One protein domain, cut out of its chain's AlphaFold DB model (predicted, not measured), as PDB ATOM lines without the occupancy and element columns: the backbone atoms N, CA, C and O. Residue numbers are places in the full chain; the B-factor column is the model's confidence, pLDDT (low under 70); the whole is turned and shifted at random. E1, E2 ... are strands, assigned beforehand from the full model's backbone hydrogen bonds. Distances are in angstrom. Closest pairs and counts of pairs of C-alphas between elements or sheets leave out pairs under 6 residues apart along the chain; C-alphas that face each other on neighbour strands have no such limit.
ATOM      1  N   TYR A 199      24.554 -18.453 -67.415       85.25
ATOM      2  CA  TYR A 199      25.963 -18.711 -67.185       85.25
ATOM      3  C   TYR A 199      26.130 -20.037 -66.452       85.25
ATOM      4  O   TYR A 199      25.202 -20.531 -65.809       85.25
ATOM      5  N   ARG A 200      27.335 -20.598 -66.494       87.50
ATOM      6  CA  ARG A 200      27.722 -21.729 -65.645       87.50
ATOM      7  C   ARG A 200      28.914 -21.371 -64.779       87.50
ATOM      8  O   ARG A 200      29.779 -20.599 -65.189       87.50
ATOM      9  N   VAL A 201      28.966 -21.946 -63.580       90.12
ATOM     10  CA  VAL A 201      30.175 -21.899 -62.749       90.12
ATOM     11  C   VAL A 201      31.288 -22.645 -63.478       90.12
ATOM     12  O   VAL A 201      31.142 -23.834 -63.766       90.12
ATOM     13  N   ARG A 202      32.405 -21.964 -63.755       87.75
ATOM     14  CA  ARG A 202      33.547 -22.556 -64.464       87.75
ATOM     15  C   ARG A 202      34.038 -23.818 -63.764       87.75
ATOM     16  O   ARG A 202      34.124 -23.872 -62.538       87.75
ATOM     17  N   GLN A 203      34.499 -24.791 -64.543       83.75
ATOM     18  CA  GLN A 203      35.177 -25.978 -64.001       83.75
ATOM     19  C   GLN A 203      36.513 -25.655 -63.320       83.75
ATOM     20  O   GLN A 203      37.017 -26.445 -62.529       83.75
ATOM     21  N   THR A 204      37.084 -24.482 -63.592       86.38
ATOM     22  CA  THR A 204      38.294 -23.975 -62.936       86.38
ATOM     23  C   THR A 204      38.008 -23.214 -61.639       86.38
ATOM     24  O   THR A 204      38.953 -22.812 -60.965       86.38
ATOM     25  N   ALA A 205      36.738 -23.016 -61.262       91.19
ATOM     26  CA  ALA A 205      36.385 -22.324 -60.026       91.19
ATOM     27  C   ALA A 205      36.875 -23.131 -58.811       91.19
ATOM     28  O   ALA A 205      36.542 -24.310 -58.658       91.19
ATOM     29  N   ASP A 206      37.720 -22.526 -57.978       90.69
ATOM     30  CA  ASP A 206      38.466 -23.230 -56.925       90.69
ATOM     31  C   ASP A 206      38.085 -22.791 -55.505       90.69
ATOM     32  O   ASP A 206      38.762 -23.129 -54.534       90.69
ATOM     33  N   ASP A 207      36.971 -22.067 -55.354       92.69
ATOM     34  CA  ASP A 207      36.465 -21.765 -54.022       92.69
ATOM     35  C   ASP A 207      36.067 -23.049 -53.286       92.69
ATOM     36  O   ASP A 207      35.592 -24.020 -53.881       92.69
ATOM     37  N   PHE A 208      36.207 -23.017 -51.961       88.12
ATOM     38  CA  PHE A 208      35.745 -24.058 -51.047       88.12
ATOM     39  C   PHE A 208      35.233 -23.448 -49.736       88.12
ATOM     40  O   PHE A 208      35.609 -22.328 -49.361       88.12
ATOM     41  N   LEU A 209      34.381 -24.191 -49.027       82.19
ATOM     42  CA  LEU A 209      33.899 -23.822 -47.695       82.19
ATOM     43  C   LEU A 209      34.793 -24.430 -46.593       82.19
ATOM     44  O   LEU A 209      35.207 -25.586 -46.726       82.19
ATOM     45  N   PRO A 210      35.062 -23.710 -45.482       69.88
ATOM     46  CA  PRO A 210      35.771 -24.259 -44.323       69.88
ATOM     47  C   PRO A 210      34.949 -25.408 -43.716       69.88
ATOM     48  O   PRO A 210      33.945 -25.174 -43.050       69.88
ATOM     49  N   GLY A 211      35.320 -26.654 -44.016       72.44
ATOM     50  CA  GLY A 211      34.597 -27.859 -43.585       72.44
ATOM     51  C   GLY A 211      34.125 -28.779 -44.715       72.44
ATOM     52  O   GLY A 211      33.673 -29.879 -44.420       72.44
ATOM     53  N   ARG A 212      34.248 -28.359 -45.983       75.88
ATOM     54  CA  ARG A 212      34.069 -29.217 -47.173       75.88
ATOM     55  C   ARG A 212      35.130 -28.918 -48.242       75.88
ATOM     56  O   ARG A 212      34.789 -28.444 -49.328       75.88
ATOM     57  N   PRO A 213      36.429 -29.089 -47.937       74.12
ATOM     58  CA  PRO A 213      37.512 -28.749 -48.860       74.12
ATOM     59  C   PRO A 213      37.510 -29.596 -50.140       74.12
ATOM     60  O   PRO A 213      38.120 -29.198 -51.120       74.12
ATOM     61  N   GLU A 214      36.841 -30.740 -50.173       80.06
ATOM     62  CA  GLU A 214      36.664 -31.567 -51.368       80.06
ATOM     63  C   GLU A 214      35.640 -30.994 -52.365       80.06
ATOM     64  O   GLU A 214      35.698 -31.305 -53.554       80.06
ATOM     65  N   GLN A 215      34.728 -30.122 -51.917       83.00
ATOM     66  CA  GLN A 215      33.746 -29.473 -52.787       83.00
ATOM     67  C   GLN A 215      34.337 -28.182 -53.360       83.00
ATOM     68  O   GLN A 215      34.495 -27.184 -52.656       83.00
ATOM     69  N   ARG A 216      34.672 -28.219 -54.654       90.81
ATOM     70  CA  ARG A 216      35.141 -27.064 -55.433       90.81
ATOM     71  C   ARG A 216      34.009 -26.414 -56.218       90.81
ATOM     72  O   ARG A 216      33.098 -27.096 -56.691       90.81
ATOM     73  N   GLY A 217      34.077 -25.096 -56.361       93.38
ATOM     74  CA  GLY A 217      33.007 -24.320 -56.969       93.38
ATOM     75  C   GLY A 217      33.182 -22.828 -56.747       93.38
ATOM     76  O   GLY A 217      34.292 -22.310 -56.851       93.38
ATOM     77  N   LEU A 218      32.073 -22.151 -56.464       94.94
ATOM     78  CA  LEU A 218      31.976 -20.702 -56.352       94.94
ATOM     79  C   LEU A 218      31.253 -20.307 -55.064       94.94
ATOM     80  O   LEU A 218      30.141 -20.767 -54.794       94.94
ATOM     81  N   LYS A 219      31.867 -19.422 -54.276       95.25
ATOM     82  CA  LYS A 219      31.215 -18.815 -53.108       95.25
ATOM     83  C   LYS A 219      30.112 -17.851 -53.533       95.25
ATOM     84  O   LYS A 219      30.275 -17.065 -54.467       95.25
ATOM     85  N   VAL A 220      29.016 -17.869 -52.784       95.56
ATOM     86  CA  VAL A 220      27.892 -16.942 -52.932       95.56
ATOM     87  C   VAL A 220      27.863 -16.002 -51.734       95.56
ATOM     88  O   VAL A 220      27.943 -16.439 -50.584       95.56
ATOM     89  N   TYR A 221      27.742 -14.709 -52.003       95.75
ATOM     90  CA  TYR A 221      27.874 -13.638 -51.022       95.75
ATOM     91  C   TYR A 221      26.546 -12.920 -50.789       95.75
ATOM     92  O   TYR A 221      25.723 -12.816 -51.697       95.75
ATOM     93  N   ASN A 222      26.352 -12.368 -49.590       94.44
ATOM     94  CA  ASN A 222      25.157 -11.579 -49.265       94.44
ATOM     95  C   ASN A 222      25.125 -10.194 -49.937       94.44
ATOM     96  O   ASN A 222      24.061  -9.605 -50.106       94.44
ATOM     97  N   GLN A 223      26.294  -9.673 -50.307       91.06
ATOM     98  CA  GLN A 223      26.480  -8.417 -51.034       91.06
ATOM     99  C   GLN A 223      27.840  -8.416 -51.742       91.06
ATOM    100  O   GLN A 223      28.670  -9.305 -51.529       91.06
ATOM    101  N   SER A 224      28.101  -7.394 -52.559       86.94
ATOM    102  CA  SER A 224      29.423  -7.195 -53.166       86.94
ATOM    103  C   SER A 224      30.505  -7.085 -52.085       86.94
ATOM    104  O   SER A 224      30.397  -6.246 -51.190       86.94
ATOM    105  N   LYS A 225      31.533  -7.945 -52.149       83.12
ATOM    106  CA  LYS A 225      32.590  -8.069 -51.117       83.12
ATOM    107  C   LYS A 225      32.052  -8.362 -49.701       83.12
ATOM    108  O   LYS A 225      32.671  -7.983 -48.709       83.12
ATOM    109  N   GLY A 226      30.889  -9.009 -49.616       89.25
ATOM    110  CA  GLY A 226      30.220  -9.362 -48.367       89.25
ATOM    111  C   GLY A 226      30.724 -10.656 -47.727       89.25
ATOM    112  O   GLY A 226      31.821 -11.145 -48.001       89.25
ATOM    113  N   GLN A 227      29.892 -11.232 -46.864       93.06
ATOM    114  CA  GLN A 227      30.133 -12.531 -46.243       93.06
ATOM    115  C   GLN A 227      29.532 -13.654 -47.092       93.06
ATOM    116  O   GLN A 227      28.518 -13.466 -47.767       93.06
ATOM    117  N   VAL A 228      30.171 -14.824 -47.049       93.69
ATOM    118  CA  VAL A 228      29.707 -16.024 -47.753       93.69
ATOM    119  C   VAL A 228      28.466 -16.568 -47.054       93.69
ATOM    120  O   VAL A 228      28.501 -16.815 -45.851       93.69
ATOM    121  N   ILE A 229      27.392 -16.771 -47.813       93.94
ATOM    122  CA  ILE A 229      26.109 -17.294 -47.321       93.94
ATOM    123  C   ILE A 229      25.679 -18.580 -48.027       93.94
ATOM    124  O   ILE A 229      24.849 -19.310 -47.491       93.94
ATOM    125  N   ASP A 230      26.252 -18.887 -49.191       93.94
ATOM    126  CA  ASP A 230      25.979 -20.134 -49.904       93.94
ATOM    127  C   ASP A 230      27.155 -20.546 -50.806       93.94
ATOM    128  O   ASP A 230      28.201 -19.884 -50.843       93.94
ATOM    129  N   PHE A 231      26.999 -21.659 -51.518       94.12
ATOM    130  CA  PHE A 231      28.013 -22.220 -52.400       94.12
ATOM    131  C   PHE A 231      27.394 -22.913 -53.614       94.12
ATOM    132  O   PHE A 231      26.475 -23.717 -53.478       94.12
ATOM    133  N   LEU A 232      27.949 -22.651 -54.798       93.94
ATOM    134  CA  LEU A 232      27.542 -23.282 -56.051       93.94
ATOM    135  C   LEU A 232      28.637 -24.238 -56.542       93.94
ATOM    136  O   LEU A 232      29.790 -23.814 -56.659       93.94
ATOM    137  N   PRO A 233      28.321 -25.507 -56.854       91.56
ATOM    138  CA  PRO A 233      29.307 -26.438 -57.393       91.56
ATOM    139  C   PRO A 233      29.733 -26.053 -58.819       91.56
ATOM    140  O   PRO A 233      29.023 -25.340 -59.531       91.56
ATOM    141  N   ARG A 234      30.892 -26.560 -59.261       89.38
ATOM    142  CA  ARG A 234      31.339 -26.439 -60.661       89.38
ATOM    143  C   ARG A 234      30.267 -26.951 -61.628       89.38
ATOM    144  O   ARG A 234      29.657 -27.989 -61.390       89.38
ATOM    145  N   GLY A 235      30.047 -26.227 -62.722       84.00
ATOM    146  CA  GLY A 235      29.033 -26.539 -63.728       84.00
ATOM    147  C   GLY A 235      27.601 -26.129 -63.366       84.00
ATOM    148  O   GLY A 235      26.732 -26.259 -64.224       84.00
ATOM    149  N   ALA A 236      27.340 -25.615 -62.154       88.25
ATOM    150  CA  ALA A 236      26.010 -25.134 -61.778       88.25
ATOM    151  C   ALA A 236      25.548 -23.999 -62.703       88.25
ATOM    152  O   ALA A 236      26.287 -23.037 -62.926       88.25
ATOM    153  N   GLU A 237      24.326 -24.111 -63.220       87.25
ATOM    154  CA  GLU A 237      23.701 -23.083 -64.051       87.25
ATOM    155  C   GLU A 237      23.152 -21.937 -63.208       87.25
ATOM    156  O   GLU A 237      22.507 -22.147 -62.180       87.25
ATOM    157  N   VAL A 238      23.400 -20.712 -63.667       88.81
ATOM    158  CA  VAL A 238      22.978 -19.486 -63.002       88.81
ATOM    159  C   VAL A 238      22.496 -18.438 -64.001       88.81
ATOM    160  O   VAL A 238      23.085 -18.215 -65.053       88.81
ATOM    161  N   ALA A 239      21.436 -17.735 -63.635       89.19
ATOM    162  CA  ALA A 239      20.997 -16.488 -64.223       89.19
ATOM    163  C   ALA A 239      21.486 -15.359 -63.318       89.19
ATOM    164  O   ALA A 239      21.361 -15.443 -62.090       89.19
ATOM    165  N   ILE A 240      22.051 -14.317 -63.918       90.25
ATOM    166  CA  ILE A 240      22.602 -13.179 -63.184       90.25
ATOM    167  C   ILE A 240      22.114 -11.857 -63.762       90.25
ATOM    168  O   ILE A 240      21.832 -11.754 -64.955       90.25
ATOM    169  N   SER A 241      22.067 -10.831 -62.921       90.50
ATOM    170  CA  SER A 241      21.735  -9.465 -63.312       90.50
ATOM    171  C   SER A 241      22.762  -8.458 -62.785       90.50
ATOM    172  O   SER A 241      23.586  -8.750 -61.908       90.50
ATOM    173  N   GLY A 242      22.723  -7.250 -63.348       86.88
ATOM    174  CA  GLY A 242      23.632  -6.161 -63.004       86.88
ATOM    175  C   GLY A 242      24.987  -6.227 -63.713       86.88
ATOM    176  O   GLY A 242      25.255  -7.083 -64.557       86.88
ATOM    177  N   THR A 243      25.850  -5.275 -63.371       84.31
ATOM    178  CA  THR A 243      27.173  -5.070 -63.977       84.31
ATOM    179  C   THR A 243      28.270  -5.070 -62.912       84.31
ATOM    180  O   THR A 243      28.003  -4.787 -61.747       84.31
ATOM    181  N   GLY A 244      29.521  -5.304 -63.316       88.56
ATOM    182  CA  GLY A 244      30.685  -5.291 -62.421       88.56
ATOM    183  C   GLY A 244      31.167  -6.685 -62.005       88.56
ATOM    184  O   GLY A 244      30.723  -7.694 -62.556       88.56
ATOM    185  N   GLN A 245      32.107  -6.718 -61.050       93.25
ATOM    186  CA  GLN A 245      32.799  -7.938 -60.593       93.25
ATOM    187  C   GLN A 245      31.892  -8.900 -59.823       93.25
ATOM    188  O   GLN A 245      32.071 -10.106 -59.915       93.25
ATOM    189  N   PHE A 246      30.920  -8.377 -59.075       94.31
ATOM    190  CA  PHE A 246      29.911  -9.177 -58.388       94.31
ATOM    191  C   PHE A 246      28.561  -8.906 -59.029       94.31
ATOM    192  O   PHE A 246      28.125  -7.756 -59.069       94.31
ATOM    193  N   ARG A 247      27.905  -9.955 -59.517       93.31
ATOM    194  CA  ARG A 247      26.583  -9.862 -60.140       93.31
ATOM    195  C   ARG A 247      25.547 -10.566 -59.287       93.31
ATOM    196  O   ARG A 247      25.866 -11.538 -58.598       93.31
ATOM    197  N   LYS A 248      24.326 -10.039 -59.304       93.38
ATOM    198  CA  LYS A 248      23.217 -10.556 -58.506       93.38
ATOM    199  C   LYS A 248      22.744 -11.874 -59.104       93.38
ATOM    200  O   LYS A 248      22.571 -11.963 -60.313       93.38
ATOM    201  N   LEU A 249      22.540 -12.879 -58.264       93.31
ATOM    202  CA  LEU A 249      22.001 -14.177 -58.640       93.31
ATOM    203  C   LEU A 249      20.469 -14.098 -58.721       93.31
ATOM    204  O   LEU A 249      19.794 -13.751 -57.747       93.31
ATOM    205  N   GLU A 250      19.926 -14.441 -59.886       91.31
ATOM    206  CA  GLU A 250      18.484 -14.477 -60.159       91.31
ATOM    207  C   GLU A 250      17.910 -15.900 -60.120       91.31
ATOM    208  O   GLU A 250      16.713 -16.070 -59.921       91.31
ATOM    209  N   SER A 251      18.757 -16.928 -60.232       86.31
ATOM    210  CA  SER A 251      18.338 -18.342 -60.221       86.31
ATOM    211  C   SER A 251      17.810 -18.869 -58.887       86.31
ATOM    212  O   SER A 251      17.353 -20.006 -58.838       86.31
ATOM    213  N   SER A 252      17.914 -18.107 -57.797       90.69
ATOM    214  CA  SER A 252      17.508 -18.569 -56.470       90.69
ATOM    215  C   SER A 252      16.953 -17.437 -55.608       90.69
ATOM    216  O   SER A 252      17.450 -16.307 -55.639       90.69
ATOM    217  N   LEU A 253      15.951 -17.768 -54.787       94.88
ATOM    218  CA  LEU A 253      15.380 -16.865 -53.790       94.88
ATOM    219  C   LEU A 253      16.270 -16.695 -52.549       94.88
ATOM    220  O   LEU A 253      16.081 -15.736 -51.810       94.88
ATOM    221  N   GLY A 254      17.245 -17.572 -52.307       94.56
ATOM    222  CA  GLY A 254      18.151 -17.477 -51.160       94.56
ATOM    223  C   GLY A 254      19.105 -18.670 -51.045       94.56
ATOM    224  O   GLY A 254      19.178 -19.485 -51.966       94.56
ATOM    225  N   PRO A 255      19.846 -18.785 -49.933       94.81
ATOM    226  CA  PRO A 255      20.756 -19.902 -49.709       94.81
ATOM    227  C   PRO A 255      20.038 -21.253 -49.747       94.81
ATOM    228  O   PRO A 255      18.955 -21.381 -49.175       94.81
ATOM    229  N   ALA A 256      20.661 -22.289 -50.313       92.56
ATOM    230  CA  ALA A 256      20.065 -23.620 -50.484       92.56
ATOM    231  C   ALA A 256      19.496 -24.223 -49.184       92.56
ATOM    232  O   ALA A 256      18.470 -24.900 -49.198       92.56
ATOM    233  N   LYS A 257      20.108 -23.930 -48.026       92.69
ATOM    234  CA  LYS A 257      19.619 -24.365 -46.699       92.69
ATOM    235  C   LYS A 257      18.248 -23.786 -46.320       92.69
ATOM    236  O   LYS A 257      17.534 -24.375 -45.506       92.69
ATOM    237  N   LEU A 258      17.901 -22.634 -46.885       95.81
ATOM    238  CA  LEU A 258      16.650 -21.916 -46.664       95.81
ATOM    239  C   LEU A 258      15.627 -22.158 -47.776       95.81
ATOM    240  O   LEU A 258      14.559 -21.561 -47.726       95.81
ATOM    241  N   LEU A 259      15.905 -23.020 -48.753       95.06
ATOM    242  CA  LEU A 259      14.937 -23.358 -49.791       95.06
ATOM    243  C   LEU A 259      14.137 -24.606 -49.413       95.06
ATOM    244  O   LEU A 259      14.647 -25.550 -48.800       95.06
ATOM    245  N   ASN A 260      12.863 -24.588 -49.774       92.94
ATOM    246  CA  ASN A 260      11.988 -25.747 -49.777       92.94
ATOM    247  C   ASN A 260      12.138 -26.523 -51.101       92.94
ATOM    248  O   ASN A 260      12.658 -25.977 -52.076       92.94
ATOM    249  N   PRO A 261      11.671 -27.786 -51.174       90.81
ATOM    250  CA  PRO A 261      11.724 -28.580 -52.406       90.81
ATOM    251  C   PRO A 261      10.988 -27.959 -53.606       90.81
ATOM    252  O   PRO A 261      11.320 -28.270 -54.744       90.81
ATOM    253  N   ASP A 262      10.005 -27.090 -53.359       90.38
ATOM    254  CA  ASP A 262       9.255 -26.347 -54.381       90.38
ATOM    255  C   ASP A 262       9.954 -25.048 -54.835       90.38
ATOM    256  O   ASP A 262       9.428 -24.320 -55.676       90.38
ATOM    257  N   GLY A 263      11.134 -24.744 -54.284       88.25
ATOM    258  CA  GLY A 263      11.912 -23.544 -54.583       88.25
ATOM    259  C   GLY A 263      11.513 -22.305 -53.777       88.25
ATOM    260  O   GLY A 263      12.188 -21.280 -53.888       88.25
ATOM    261  N   SER A 264      10.471 -22.371 -52.938       92.75
ATOM    262  CA  SER A 264      10.126 -21.265 -52.046       92.75
ATOM    263  C   SER A 264      11.186 -21.113 -50.951       92.75
ATOM    264  O   SER A 264      11.773 -22.095 -50.492       92.75
ATOM    265  N   ILE A 265      11.410 -19.891 -50.468       96.00
ATOM    266  CA  ILE A 265      12.268 -19.678 -49.300       96.00
ATOM    267  C   ILE A 265      11.465 -19.872 -48.004       96.00
ATOM    268  O   ILE A 265      10.272 -19.562 -47.940       96.00
ATOM    269  N   LYS A 266      12.110 -20.409 -46.967       95.12
ATOM    270  CA  LYS A 266      11.563 -20.532 -45.610       95.12
ATOM    271  C   LYS A 266      12.299 -19.620 -44.640       95.12
ATOM    272  O   LYS A 266      13.489 -19.342 -44.786       95.12
ATOM    273  N   GLY A 267      11.581 -19.237 -43.596       96.19
ATOM    274  CA  GLY A 267      12.132 -18.584 -42.424       96.19
ATOM    275  C   GLY A 267      11.498 -17.235 -42.113       96.19
ATOM    276  O   GLY A 267      10.849 -16.612 -42.952       96.19
ATOM    277  N   TYR A 268      11.706 -16.795 -40.878       97.00
ATOM    278  CA  TYR A 268      11.181 -15.552 -40.332       97.00
ATOM    279  C   TYR A 268      12.308 -14.714 -39.729       97.00
ATOM    280  O   TYR A 268      13.239 -15.243 -39.112       97.00
ATOM    281  N   LEU A 269      12.198 -13.397 -39.887       96.19
ATOM    282  CA  LEU A 269      13.092 -12.392 -39.313       96.19
ATOM    283  C   LEU A 269      12.312 -11.509 -38.341       96.19
ATOM    284  O   LEU A 269      11.176 -11.138 -38.620       96.19
ATOM    285  N   SER A 270      12.917 -11.155 -37.207       94.69
ATOM    286  CA  SER A 270      12.320 -10.166 -36.298       94.69
ATOM    287  C   SER A 270      12.331  -8.782 -36.948       94.69
ATOM    288  O   SER A 270      13.322  -8.395 -37.567       94.69
ATOM    289  N   THR A 271      11.268  -8.002 -36.766       94.56
ATOM    290  CA  THR A 271      11.211  -6.607 -37.237       94.56
ATOM    291  C   THR A 271      12.326  -5.740 -36.650       94.56
ATOM    292  O   THR A 271      12.785  -4.816 -37.314       94.56
ATOM    293  N   GLN A 272      12.838  -6.086 -35.462       93.69
ATOM    294  CA  GLN A 272      13.922  -5.371 -34.775       93.69
ATOM    295  C   GLN A 272      15.266  -5.417 -35.513       93.69
ATOM    296  O   GLN A 272      16.138  -4.600 -35.233       93.69
ATOM    297  N   VAL A 273      15.454  -6.377 -36.429       94.56
ATOM    298  CA  VAL A 273      16.689  -6.501 -37.221       94.56
ATOM    299  C   VAL A 273      16.533  -5.992 -38.652       94.56
ATOM    300  O   VAL A 273      17.443  -6.157 -39.464       94.56
ATOM    301  N   LEU A 274      15.389  -5.394 -38.989       94.94
ATOM    302  CA  LEU A 274      15.123  -4.818 -40.303       94.94
ATOM    303  C   LEU A 274      15.242  -3.301 -40.216       94.94
ATOM    304  O   LEU A 274      14.619  -2.669 -39.369       94.94
ATOM    305  N   LYS A 275      16.006  -2.694 -41.128       93.88
ATOM    306  CA  LYS A 275      16.154  -1.234 -41.169       93.88
ATOM    307  C   LYS A 275      14.816  -0.525 -41.416       93.88
ATOM    308  O   LYS A 275      14.535   0.502 -40.807       93.88
ATOM    309  N   HIS A 276      14.008  -1.090 -42.312       92.25
ATOM    310  CA  HIS A 276      12.657  -0.632 -42.638       92.25
ATOM    311  C   HIS A 276      11.732  -1.859 -42.701       92.25
ATOM    312  O   HIS A 276      11.677  -2.501 -43.751       92.25
ATOM    313  N   PRO A 277      11.075  -2.254 -41.595       87.56
ATOM    314  CA  PRO A 277      10.273  -3.482 -41.528       87.56
ATOM    315  C   PRO A 277       8.967  -3.428 -42.336       87.56
ATOM    316  O   PRO A 277       8.376  -4.475 -42.604       87.56
ATOM    317  N   ASP A 278       8.526  -2.233 -42.728       87.81
ATOM    318  CA  ASP A 278       7.287  -2.025 -43.495       87.81
ATOM    319  C   ASP A 278       7.525  -1.993 -45.011       87.81
ATOM    320  O   ASP A 278       6.586  -1.948 -45.804       87.81
ATOM    321  N   HIS A 279       8.789  -2.024 -45.441       90.94
ATOM    322  CA  HIS A 279       9.137  -2.107 -46.853       90.94
ATOM    323  C   HIS A 279       9.214  -3.568 -47.288       90.94
ATOM    324  O   HIS A 279       9.826  -4.395 -46.610       90.94
ATOM    325  N   LYS A 280       8.658  -3.870 -48.468       90.94
ATOM    326  CA  LYS A 280       8.765  -5.206 -49.077       90.94
ATOM    327  C   LYS A 280      10.213  -5.619 -49.307       90.94
ATOM    328  O   LYS A 280      10.533  -6.782 -49.125       90.94
ATOM    329  N   GLU A 281      11.066  -4.675 -49.692       94.31
ATOM    330  CA  GLU A 281      12.509  -4.863 -49.816       94.31
ATOM    331  C   GLU A 281      13.218  -3.989 -48.788       94.31
ATOM    332  O   GLU A 281      12.978  -2.784 -48.688       94.31
ATOM    333  N   THR A 282      14.084  -4.606 -47.995       95.50
ATOM    334  CA  THR A 282      14.754  -3.951 -46.878       95.50
ATOM    335  C   THR A 282      16.135  -4.553 -46.656       95.50
ATOM    336  O   THR A 282      16.577  -5.451 -47.375       95.50
ATOM    337  N   ARG A 283      16.854  -4.037 -45.662       95.50
ATOM    338  CA  ARG A 283      18.201  -4.489 -45.317       95.50
ATOM    339  C   ARG A 283      18.278  -4.863 -43.847       95.50
ATOM    340  O   ARG A 283      17.668  -4.199 -43.005       95.50
ATOM    341  N   ILE A 284      19.057  -5.896 -43.545       95.00
ATOM    342  CA  ILE A 284      19.345  -6.284 -42.165       95.00
ATOM    343  C   ILE A 284      20.189  -5.203 -41.484       95.00
ATOM    344  O   ILE A 284      21.243  -4.825 -41.994       95.00
ATOM    345  N   SER A 285      19.756  -4.745 -40.310       94.25
ATOM    346  CA  SER A 285      20.485  -3.810 -39.453       94.25
ATOM    347  C   SER A 285      20.458  -4.308 -38.009       94.25
ATOM    348  O   SER A 285      19.397  -4.532 -37.440       94.25
ATOM    349  N   SER A 286      21.633  -4.536 -37.425       92.56
ATOM    350  CA  SER A 286      21.782  -5.037 -36.057       92.56
ATOM    351  C   SER A 286      23.142  -4.633 -35.494       92.56
ATOM    352  O   SER A 286      24.089  -4.404 -36.245       92.56
ATOM    353  N   SER A 287      23.257  -4.572 -34.166       89.62
ATOM    354  CA  SER A 287      24.541  -4.394 -33.473       89.62
ATOM    355  C   SER A 287      25.413  -5.658 -33.496       89.62
ATOM    356  O   SER A 287      26.620  -5.588 -33.267       89.62
ATOM    357  N   LYS A 288      24.817  -6.824 -33.774       91.31
ATOM    358  CA  LYS A 288      25.523  -8.100 -33.959       91.31
ATOM    359  C   LYS A 288      25.968  -8.256 -35.410       91.31
ATOM    360  O   LYS A 288      25.340  -7.710 -36.297       91.31
ATOM    361  N   LYS A 289      27.003  -9.065 -35.670       91.62
ATOM    362  CA  LYS A 289      27.470  -9.353 -37.046       91.62
ATOM    363  C   LYS A 289      26.521 -10.256 -37.844       91.62
ATOM    364  O   LYS A 289      26.479 -10.158 -39.066       91.62
ATOM    365  N   LEU A 290      25.806 -11.134 -37.147       93.88
ATOM    366  CA  LEU A 290      24.877 -12.114 -37.703       93.88
ATOM    367  C   LEU A 290      23.529 -11.985 -36.988       93.88
ATOM    368  O   LEU A 290      23.481 -11.644 -35.799       93.88
ATOM    369  N   VAL A 291      22.450 -12.265 -37.712       94.88
ATOM    370  CA  VAL A 291      21.085 -12.323 -37.192       94.88
ATOM    371  C   VAL A 291      20.464 -13.676 -37.504       94.88
ATOM    372  O   VAL A 291      20.722 -14.273 -38.547       94.88
ATOM    373  N   ASN A 292      19.616 -14.148 -36.600       95.75
ATOM    374  CA  ASN A 292      19.063 -15.490 -36.692       95.75
ATOM    375  C   ASN A 292      17.817 -15.477 -37.583       95.75
ATOM    376  O   ASN A 292      16.836 -14.799 -37.266       95.75
ATOM    377  N   VAL A 293      17.833 -16.274 -38.648       96.31
ATOM    378  CA  VAL A 293      16.636 -16.665 -39.401       96.31
ATOM    379  C   VAL A 293      16.000 -17.848 -38.684       96.31
ATOM    380  O   VAL A 293      16.688 -18.803 -38.310       96.31
ATOM    381  N   ARG A 294      14.687 -17.782 -38.475       96.31
ATOM    382  CA  ARG A 294      13.960 -18.738 -37.631       96.31
ATOM    383  C   ARG A 294      12.962 -19.572 -38.422       96.31
ATOM    384  O   ARG A 294      12.387 -19.036 -39.361       96.31
ATOM    385  N   ALA A 295      12.739 -20.840 -38.068       94.81
ATOM    386  CA  ALA A 295      11.760 -21.683 -38.770       94.81
ATOM    387  C   ALA A 295      10.322 -21.196 -38.548       94.81
ATOM    388  O   ALA A 295       9.535 -21.144 -39.488       94.81
ATOM    389  N   GLU A 296      10.022 -20.783 -37.319       94.00
ATOM    390  CA  GLU A 296       8.731 -20.248 -36.878       94.00
ATOM    391  C   GLU A 296       8.881 -18.813 -36.329       94.00
ATOM    392  O   GLU A 296       9.975 -18.443 -35.886       94.00
ATOM    393  N   PRO A 297       7.817 -17.987 -36.306       93.75
ATOM    394  CA  PRO A 297       7.864 -16.600 -35.823       93.75
ATOM    395  C   PRO A 297       7.890 -16.501 -34.279       93.75
ATOM    396  O   PRO A 297       7.077 -15.810 -33.670       93.75
ATOM    397  N   VAL A 298       8.815 -17.216 -33.627       92.06
ATOM    398  CA  VAL A 298       8.954 -17.295 -32.161       92.06
ATOM    399  C   VAL A 298      10.427 -17.222 -31.745       92.06
ATOM    400  O   VAL A 298      11.303 -17.838 -32.359       92.06
ATOM    401  N   ILE A 299      10.724 -16.499 -30.662       87.19
ATOM    402  CA  ILE A 299      12.075 -16.430 -30.085       87.19
ATOM    403  C   ILE A 299      12.349 -17.698 -29.263       87.19
ATOM    404  O   ILE A 299      12.017 -17.768 -28.086       87.19
ATOM    405  N   SER A 300      12.995 -18.690 -29.879       87.06
ATOM    406  CA  SER A 300      13.515 -19.892 -29.209       87.06
ATOM    407  C   SER A 300      14.908 -20.245 -29.739       87.06
ATOM    408  O   SER A 300      15.206 -19.989 -30.909       87.06
ATOM    409  N   ALA A 301      15.789 -20.782 -28.893       81.12
ATOM    410  CA  ALA A 301      17.138 -21.181 -29.303       81.12
ATOM    411  C   ALA A 301      17.104 -22.327 -30.330       81.12
ATOM    412  O   ALA A 301      17.821 -22.269 -31.325       81.12
ATOM    413  N   ASP A 302      16.184 -23.279 -30.158       89.94
ATOM    414  CA  ASP A 302      16.049 -24.467 -31.015       89.94
ATOM    415  C   ASP A 302      15.379 -24.172 -32.370       89.94
ATOM    416  O   ASP A 302      15.252 -25.043 -33.225       89.94
ATOM    417  N   ASN A 303      14.949 -22.925 -32.583       92.25
ATOM    418  CA  ASN A 303      14.204 -22.482 -33.762       92.25
ATOM    419  C   ASN A 303      15.090 -21.757 -34.799       92.25
ATOM    420  O   ASN A 303      14.585 -21.170 -35.753       92.25
ATOM    421  N   VAL A 304      16.412 -21.714 -34.615       95.06
ATOM    422  CA  VAL A 304      17.335 -21.034 -35.543       95.06
ATOM    423  C   VAL A 304      17.722 -21.978 -36.678       95.06
ATOM    424  O   VAL A 304      18.280 -23.043 -36.434       95.06
ATOM    425  N   ILE A 305      17.455 -21.577 -37.923       95.12
ATOM    426  CA  ILE A 305      17.727 -22.398 -39.119       95.12
ATOM    427  C   ILE A 305      18.860 -21.859 -39.990       95.12
ATOM    428  O   ILE A 305      19.389 -22.594 -40.826       95.12
ATOM    429  N   PHE A 306      19.231 -20.589 -39.823       95.56
ATOM    430  CA  PHE A 306      20.312 -19.958 -40.574       95.56
ATOM    431  C   PHE A 306      20.791 -18.677 -39.882       95.56
ATOM    432  O   PHE A 306      19.982 -17.952 -39.304       95.56
ATOM    433  N   ASP A 307      22.083 -18.373 -39.996       94.75
ATOM    434  CA  ASP A 307      22.669 -17.114 -39.535       94.75
ATOM    435  C   ASP A 307      22.929 -16.200 -40.734       94.75
ATOM    436  O   ASP A 307      23.771 -16.486 -41.585       94.75
ATOM    437  N   LEU A 308      22.189 -15.096 -40.813       95.44
ATOM    438  CA  LEU A 308      22.266 -14.153 -41.920       95.44
ATOM    439  C   LEU A 308      23.143 -12.946 -41.540       95.44
ATOM    440  O   LEU A 308      22.918 -12.340 -40.489       95.44
ATOM    441  N   PRO A 309      24.124 -12.550 -42.366       96.25
ATOM    442  CA  PRO A 309      24.939 -11.370 -42.103       96.25
ATOM    443  C   PRO A 309      24.143 -10.067 -42.077       96.25
ATOM    444  O   PRO A 309      23.171  -9.899 -42.820       96.25
ATOM    445  N   VAL A 310      24.605  -9.104 -41.276       93.56
ATOM    446  CA  VAL A 310      24.156  -7.707 -41.396       93.56
ATOM    447  C   VAL A 310      24.472  -7.170 -42.793       93.56
ATOM    448  O   VAL A 310      25.347  -7.684 -43.493       93.56
ATOM    449  N   ASP A 311      23.693  -6.179 -43.220       93.69
ATOM    450  CA  ASP A 311      23.688  -5.593 -44.560       93.69
ATOM    451  C   ASP A 311      23.142  -6.487 -45.679       93.69
ATOM    452  O   ASP A 311      23.028  -6.032 -46.815       93.69
ATOM    453  N   SER A 312      22.716  -7.716 -45.372       95.50
ATOM    454  CA  SER A 312      21.998  -8.545 -46.344       95.50
ATOM    455  C   SER A 312      20.712  -7.849 -46.792       95.50
ATOM    456  O   SER A 312      19.923  -7.378 -45.967       95.50
ATOM    457  N   GLU A 313      20.502  -7.787 -48.101       95.38
ATOM    458  CA  GLU A 313      19.268  -7.276 -48.694       95.38
ATOM    459  C   GLU A 313      18.251  -8.406 -48.792       95.38
ATOM    460  O   GLU A 313      18.547  -9.482 -49.319       95.38
ATOM    461  N   VAL A 314      17.054  -8.159 -48.274       96.38
ATOM    462  CA  VAL A 314      16.005  -9.165 -48.162       96.38
ATOM    463  C   VAL A 314      14.676  -8.619 -48.653       96.38
ATOM    464  O   VAL A 314      14.375  -7.439 -48.466       96.38
ATOM    465  N   ALA A 315      13.870  -9.494 -49.246       96.75
ATOM    466  CA  ALA A 315      12.453  -9.246 -49.433       96.75
ATOM    467  C   ALA A 315      11.672  -9.969 -48.338       96.75
ATOM    468  O   ALA A 315      11.974 -11.125 -48.024       96.75
ATOM    469  N   VAL A 316      10.690  -9.295 -47.751       96.06
ATOM    470  CA  VAL A 316       9.903  -9.819 -46.634       96.06
ATOM    471  C   VAL A 316       8.411  -9.516 -46.791       96.06
ATOM    472  O   VAL A 316       8.022  -8.573 -47.482       96.06
ATOM    473  N   SER A 317       7.569 -10.319 -46.145       95.62
ATOM    474  CA  SER A 317       6.109 -10.187 -46.156       95.62
ATOM    475  C   SER A 317       5.492 -10.438 -44.770       95.62
ATOM    476  O   SER A 317       6.174 -10.851 -43.825       95.62
ATOM    477  N   GLY A 318       4.186 -10.188 -44.646       92.19
ATOM    478  CA  GLY A 318       3.419 -10.398 -43.414       92.19
ATOM    479  C   GLY A 318       3.455  -9.217 -42.439       92.19
ATOM    480  O   GLY A 318       4.041  -8.174 -42.717       92.19
ATOM    481  N   GLU A 319       2.812  -9.400 -41.285       87.75
ATOM    482  CA  GLU A 319       2.617  -8.381 -40.244       87.75
ATOM    483  C   GLU A 319       3.029  -8.910 -38.854       87.75
ATOM    484  O   GLU A 319       3.276 -10.104 -38.683       87.75
ATOM    485  N   GLY A 320       3.113  -8.027 -37.849       90.81
ATOM    486  CA  GLY A 320       3.487  -8.373 -36.466       90.81
ATOM    487  C   GLY A 320       4.982  -8.222 -36.136       90.81
ATOM    488  O   GLY A 320       5.703  -7.493 -36.813       90.81
ATOM    489  N   GLU A 321       5.453  -8.898 -35.083       93.44
ATOM    490  CA  GLU A 321       6.848  -8.822 -34.583       93.44
ATOM    491  C   GLU A 321       7.867  -9.563 -35.468       93.44
ATOM    492  O   GLU A 321       9.083  -9.378 -35.349       93.44
ATOM    493  N   PHE A 322       7.372 -10.404 -36.375       95.50
ATOM    494  CA  PHE A 322       8.168 -11.151 -37.335       95.50
ATOM    495  C   PHE A 322       7.665 -10.897 -38.749       95.50
ATOM    496  O   PHE A 322       6.474 -10.703 -38.982       95.50
ATOM    497  N   ARG A 323       8.583 -10.920 -39.709       96.38
ATOM    498  CA  ARG A 323       8.273 -10.921 -41.135       96.38
ATOM    499  C   ARG A 323       8.715 -12.243 -41.738       96.38
ATOM    500  O   ARG A 323       9.783 -12.759 -41.394       96.38
ATOM    501  N   LYS A 324       7.896 -12.786 -42.632       96.19
ATOM    502  CA  LYS A 324       8.247 -13.958 -43.429       96.19
ATOM    503  C   LYS A 324       9.275 -13.541 -44.476       96.19
ATOM    504  O   LYS A 324       9.136 -12.489 -45.096       96.19
ATOM    505  N   LEU A 325      10.308 -14.349 -44.653       96.94
ATOM    506  CA  LEU A 325      11.309 -14.141 -45.686       96.94
ATOM    507  C   LEU A 325      10.741 -14.564 -47.047       96.94
ATOM    508  O   LEU A 325      10.165 -15.641 -47.163       96.94
ATOM    509  N   GLU A 326      10.916 -13.720 -48.060       96.50
ATOM    510  CA  GLU A 326      10.508 -13.982 -49.449       96.50
ATOM    511  C   GLU A 326      11.717 -14.031 -50.394       96.50
ATOM    512  O   GLU A 326      11.704 -14.747 -51.395       96.50
ATOM    513  N   ARG A 327      12.799 -13.310 -50.065       96.38
ATOM    514  CA  ARG A 327      14.069 -13.369 -50.801       96.38
ATOM    515  C   ARG A 327      15.247 -12.942 -49.933       96.38
ATOM    516  O   ARG A 327      15.107 -12.050 -49.102       96.38
ATOM    517  N   ILE A 328      16.420 -13.504 -50.192       96.88
ATOM    518  CA  ILE A 328      17.725 -12.948 -49.828       96.88
ATOM    519  C   ILE A 328      18.460 -12.676 -51.139       96.88
ATOM    520  O   ILE A 328      18.647 -13.592 -51.943       96.88
ATOM    521  N   ASN A 329      18.870 -11.431 -51.383       95.81
ATOM    522  CA  ASN A 329      19.717 -11.133 -52.534       95.81
ATOM    523  C   ASN A 329      21.081 -11.801 -52.344       95.81
ATOM    524  O   ASN A 329      21.686 -11.756 -51.273       95.81
ATOM    525  N   GLN A 330      21.557 -12.418 -53.416       96.00
ATOM    526  CA  GLN A 330      22.786 -13.193 -53.447       96.00
ATOM    527  C   GLN A 330      23.657 -12.684 -54.584       96.00
ATOM    528  O   GLN A 330      23.137 -12.269 -55.618       96.00
ATOM    529  N   TYR A 331      24.972 -12.721 -54.408       95.75
ATOM    530  CA  TYR A 331      25.927 -12.185 -55.368       95.75
ATOM    531  C   TYR A 331      27.075 -13.166 -55.604       95.75
ATOM    532  O   TYR A 331      27.553 -13.811 -54.672       95.75
ATOM    533  N   VAL A 332      27.538 -13.259 -56.848       95.06
ATOM    534  CA  VAL A 332      28.620 -14.161 -57.276       95.06
ATOM    535  C   VAL A 332      29.674 -13.408 -58.081       95.06
ATOM    536  O   VAL A 332      29.356 -12.413 -58.735       95.06
ATOM    537  N   HIS A 333      30.925 -13.872 -58.039       94.75
ATOM    538  CA  HIS A 333      32.010 -13.269 -58.813       94.75
ATOM    539  C   HIS A 333      31.871 -13.611 -60.302       94.75
ATOM    540  O   HIS A 333      31.857 -14.786 -60.670       94.75
ATOM    541  N   PHE A 334      31.773 -12.596 -61.159       91.50
ATOM    542  CA  PHE A 334      31.472 -12.771 -62.579       91.50
ATOM    543  C   PHE A 334      32.574 -13.517 -63.339       91.50
ATOM    544  O   PHE A 334      32.259 -14.368 -64.163       91.50
ATOM    545  N   ASP A 335      33.852 -13.280 -63.028       90.62
ATOM    546  CA  ASP A 335      34.958 -13.935 -63.751       90.62
ATOM    547  C   ASP A 335      35.013 -15.455 -63.510       90.62
ATOM    548  O   ASP A 335      35.591 -16.199 -64.304       90.62
ATOM    549  N   SER A 336      34.362 -15.933 -62.446       92.25
ATOM    550  CA  SER A 336      34.217 -17.361 -62.138       92.25
ATOM    551  C   SER A 336      33.083 -18.029 -62.921       92.25
ATOM    552  O   SER A 336      32.832 -19.223 -62.743       92.25
ATOM    553  N   LEU A 337      32.395 -17.269 -63.776       88.50
ATOM    554  CA  LEU A 337      31.331 -17.736 -64.647       88.50
ATOM    555  C   LEU A 337      31.790 -17.767 -66.107       88.50
ATOM    556  O   LEU A 337      32.664 -17.007 -66.535       88.50
ATOM    557  N   GLU A 338      31.170 -18.642 -66.887       83.88
ATOM    558  CA  GLU A 338      31.290 -18.674 -68.341       83.88
ATOM    559  C   GLU A 338      29.913 -18.608 -68.998       83.88
ATOM    560  O   GLU A 338      28.941 -19.165 -68.485       83.88
TER     561      GLU A 338
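Overview. This is residues 199 to 338 of the 606 residues of an uncharacterized protein of Pseudomonas sp. OV081 (UniProt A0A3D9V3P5). Two small lobes of strands sit end to end, each made of a four-stranded sheet with a smaller sheet face to face with it: E1, E5, E6 and E13 with E2, E3 and E4 in the first lobe, and E7, E12, E11 and E8 with E9 and E10 in the second. The chain crosses to the second lobe through residues 250 to 267 and comes back where E12 runs on into E13, the last strand, which completes the curled four-stranded sheet of the first lobe. The printed part has 140 residues with thirteen named strands, E1 to E13 in number order, and no named helix; the class is all strand, though under half of the residues, 63, are in named elements. The sheet orders are E1, E5, E6, E13; E2, E3, E4; E7, E12, E11, E8; and E9, E10, all antiparallel. The whole is compact, with a radius of gyration of the C-alphas of 15.2 A and spans of 46 by 32 by 31 A.

Along the chain. E1, residues 199 to 201, begins at C-alpha 199 at (25.963, -18.711, -67.185). E2 is residues 207 to 209, and E3, residues 212 to 221, is the longest strand at 17.2 A; it bends by 111 degrees at residue 215. E4, residues 228 to 233, is 14.2 A long, E5, residues 237 to 241, is 13.8 A, and E6, residues 246 to 249, is 9.4 A. E7 is residues 268 to 270, with C-alpha 268 at (11.181, -15.552, -40.332), and E8 is residues 281 to 283. E9, residues 290 to 294, is 12.8 A long, E10, residues 304 to 309, is 13.9 A, E11, residues 313 to 317, is 13.7 A, and E12, residues 322 to 328, is 15.8 A. E13, residues 331 to 333, ends at C-alpha 333 at (32.010, -13.269, -58.813).

Arrangement. In the sheet with edge strands E1 and E13, N 199 and O 238 join E1 to E5 within hydrogen-bond range at 2.8 A, N 241 and O 248 lie at 2.9 A in the hairpin of E5 and E6, and N 247 and O 332 at 3.0 A between E6 and E13. E2, E3 and E4 form a meander, each strand the antiparallel neighbour of the one before; N 207 and O 217 are 3.1 A apart, and N 218 and O 232 are 2.8 A apart. These two sheets are face to face, their planes 10 degrees apart, and the closest C-alphas of E3 and E13, those of Tyr 221 and Tyr 331, are 5.0 A apart. E4, of the sheet E2, E3, E4, and E10, of the sheet E9, E10, have as their closest C-alphas those of Ile 229 and Leu 308, 7.3 A apart. In the strongly twisted sheet with edge strands E7 and E8, N 269 and O 323 are 2.9 A apart, N 315 and O 327 are 2.8 A apart, and N 282 and O 314 are 2.9 A apart. The hairpin of E9 and E10 has N 291 and O 308 at 2.8 A; its sheet is face to face with the twisted one, their strands at 54 degrees, and the closest C-alphas of E7 and E9, those of Tyr 268 and Arg 294, are 5.0 A apart. The four sheets form a stack of sheets, face to face in these pairs. E6 with E13, E7 with E12, E8 with E11 and E9 with E10 form a jelly roll, four nested antiparallel pairs. E12 runs on into E13 at 27 degrees across a break of 2 residues.

Size, cuts and confidence. The two C-alphas farthest apart, those of Thr 204 and Gly 320, are 46.4 A apart, while those of Tyr 199 and Glu 338 are 5.5 A apart. Residues 200 to 201 of E1 pair antiparallel with residues 337 to 338. The printed part has no cut, and the link from E6 to E7 is long, with 18 residues. The mean pLDDT of the printed part is 91.6; residue 210 is under 70.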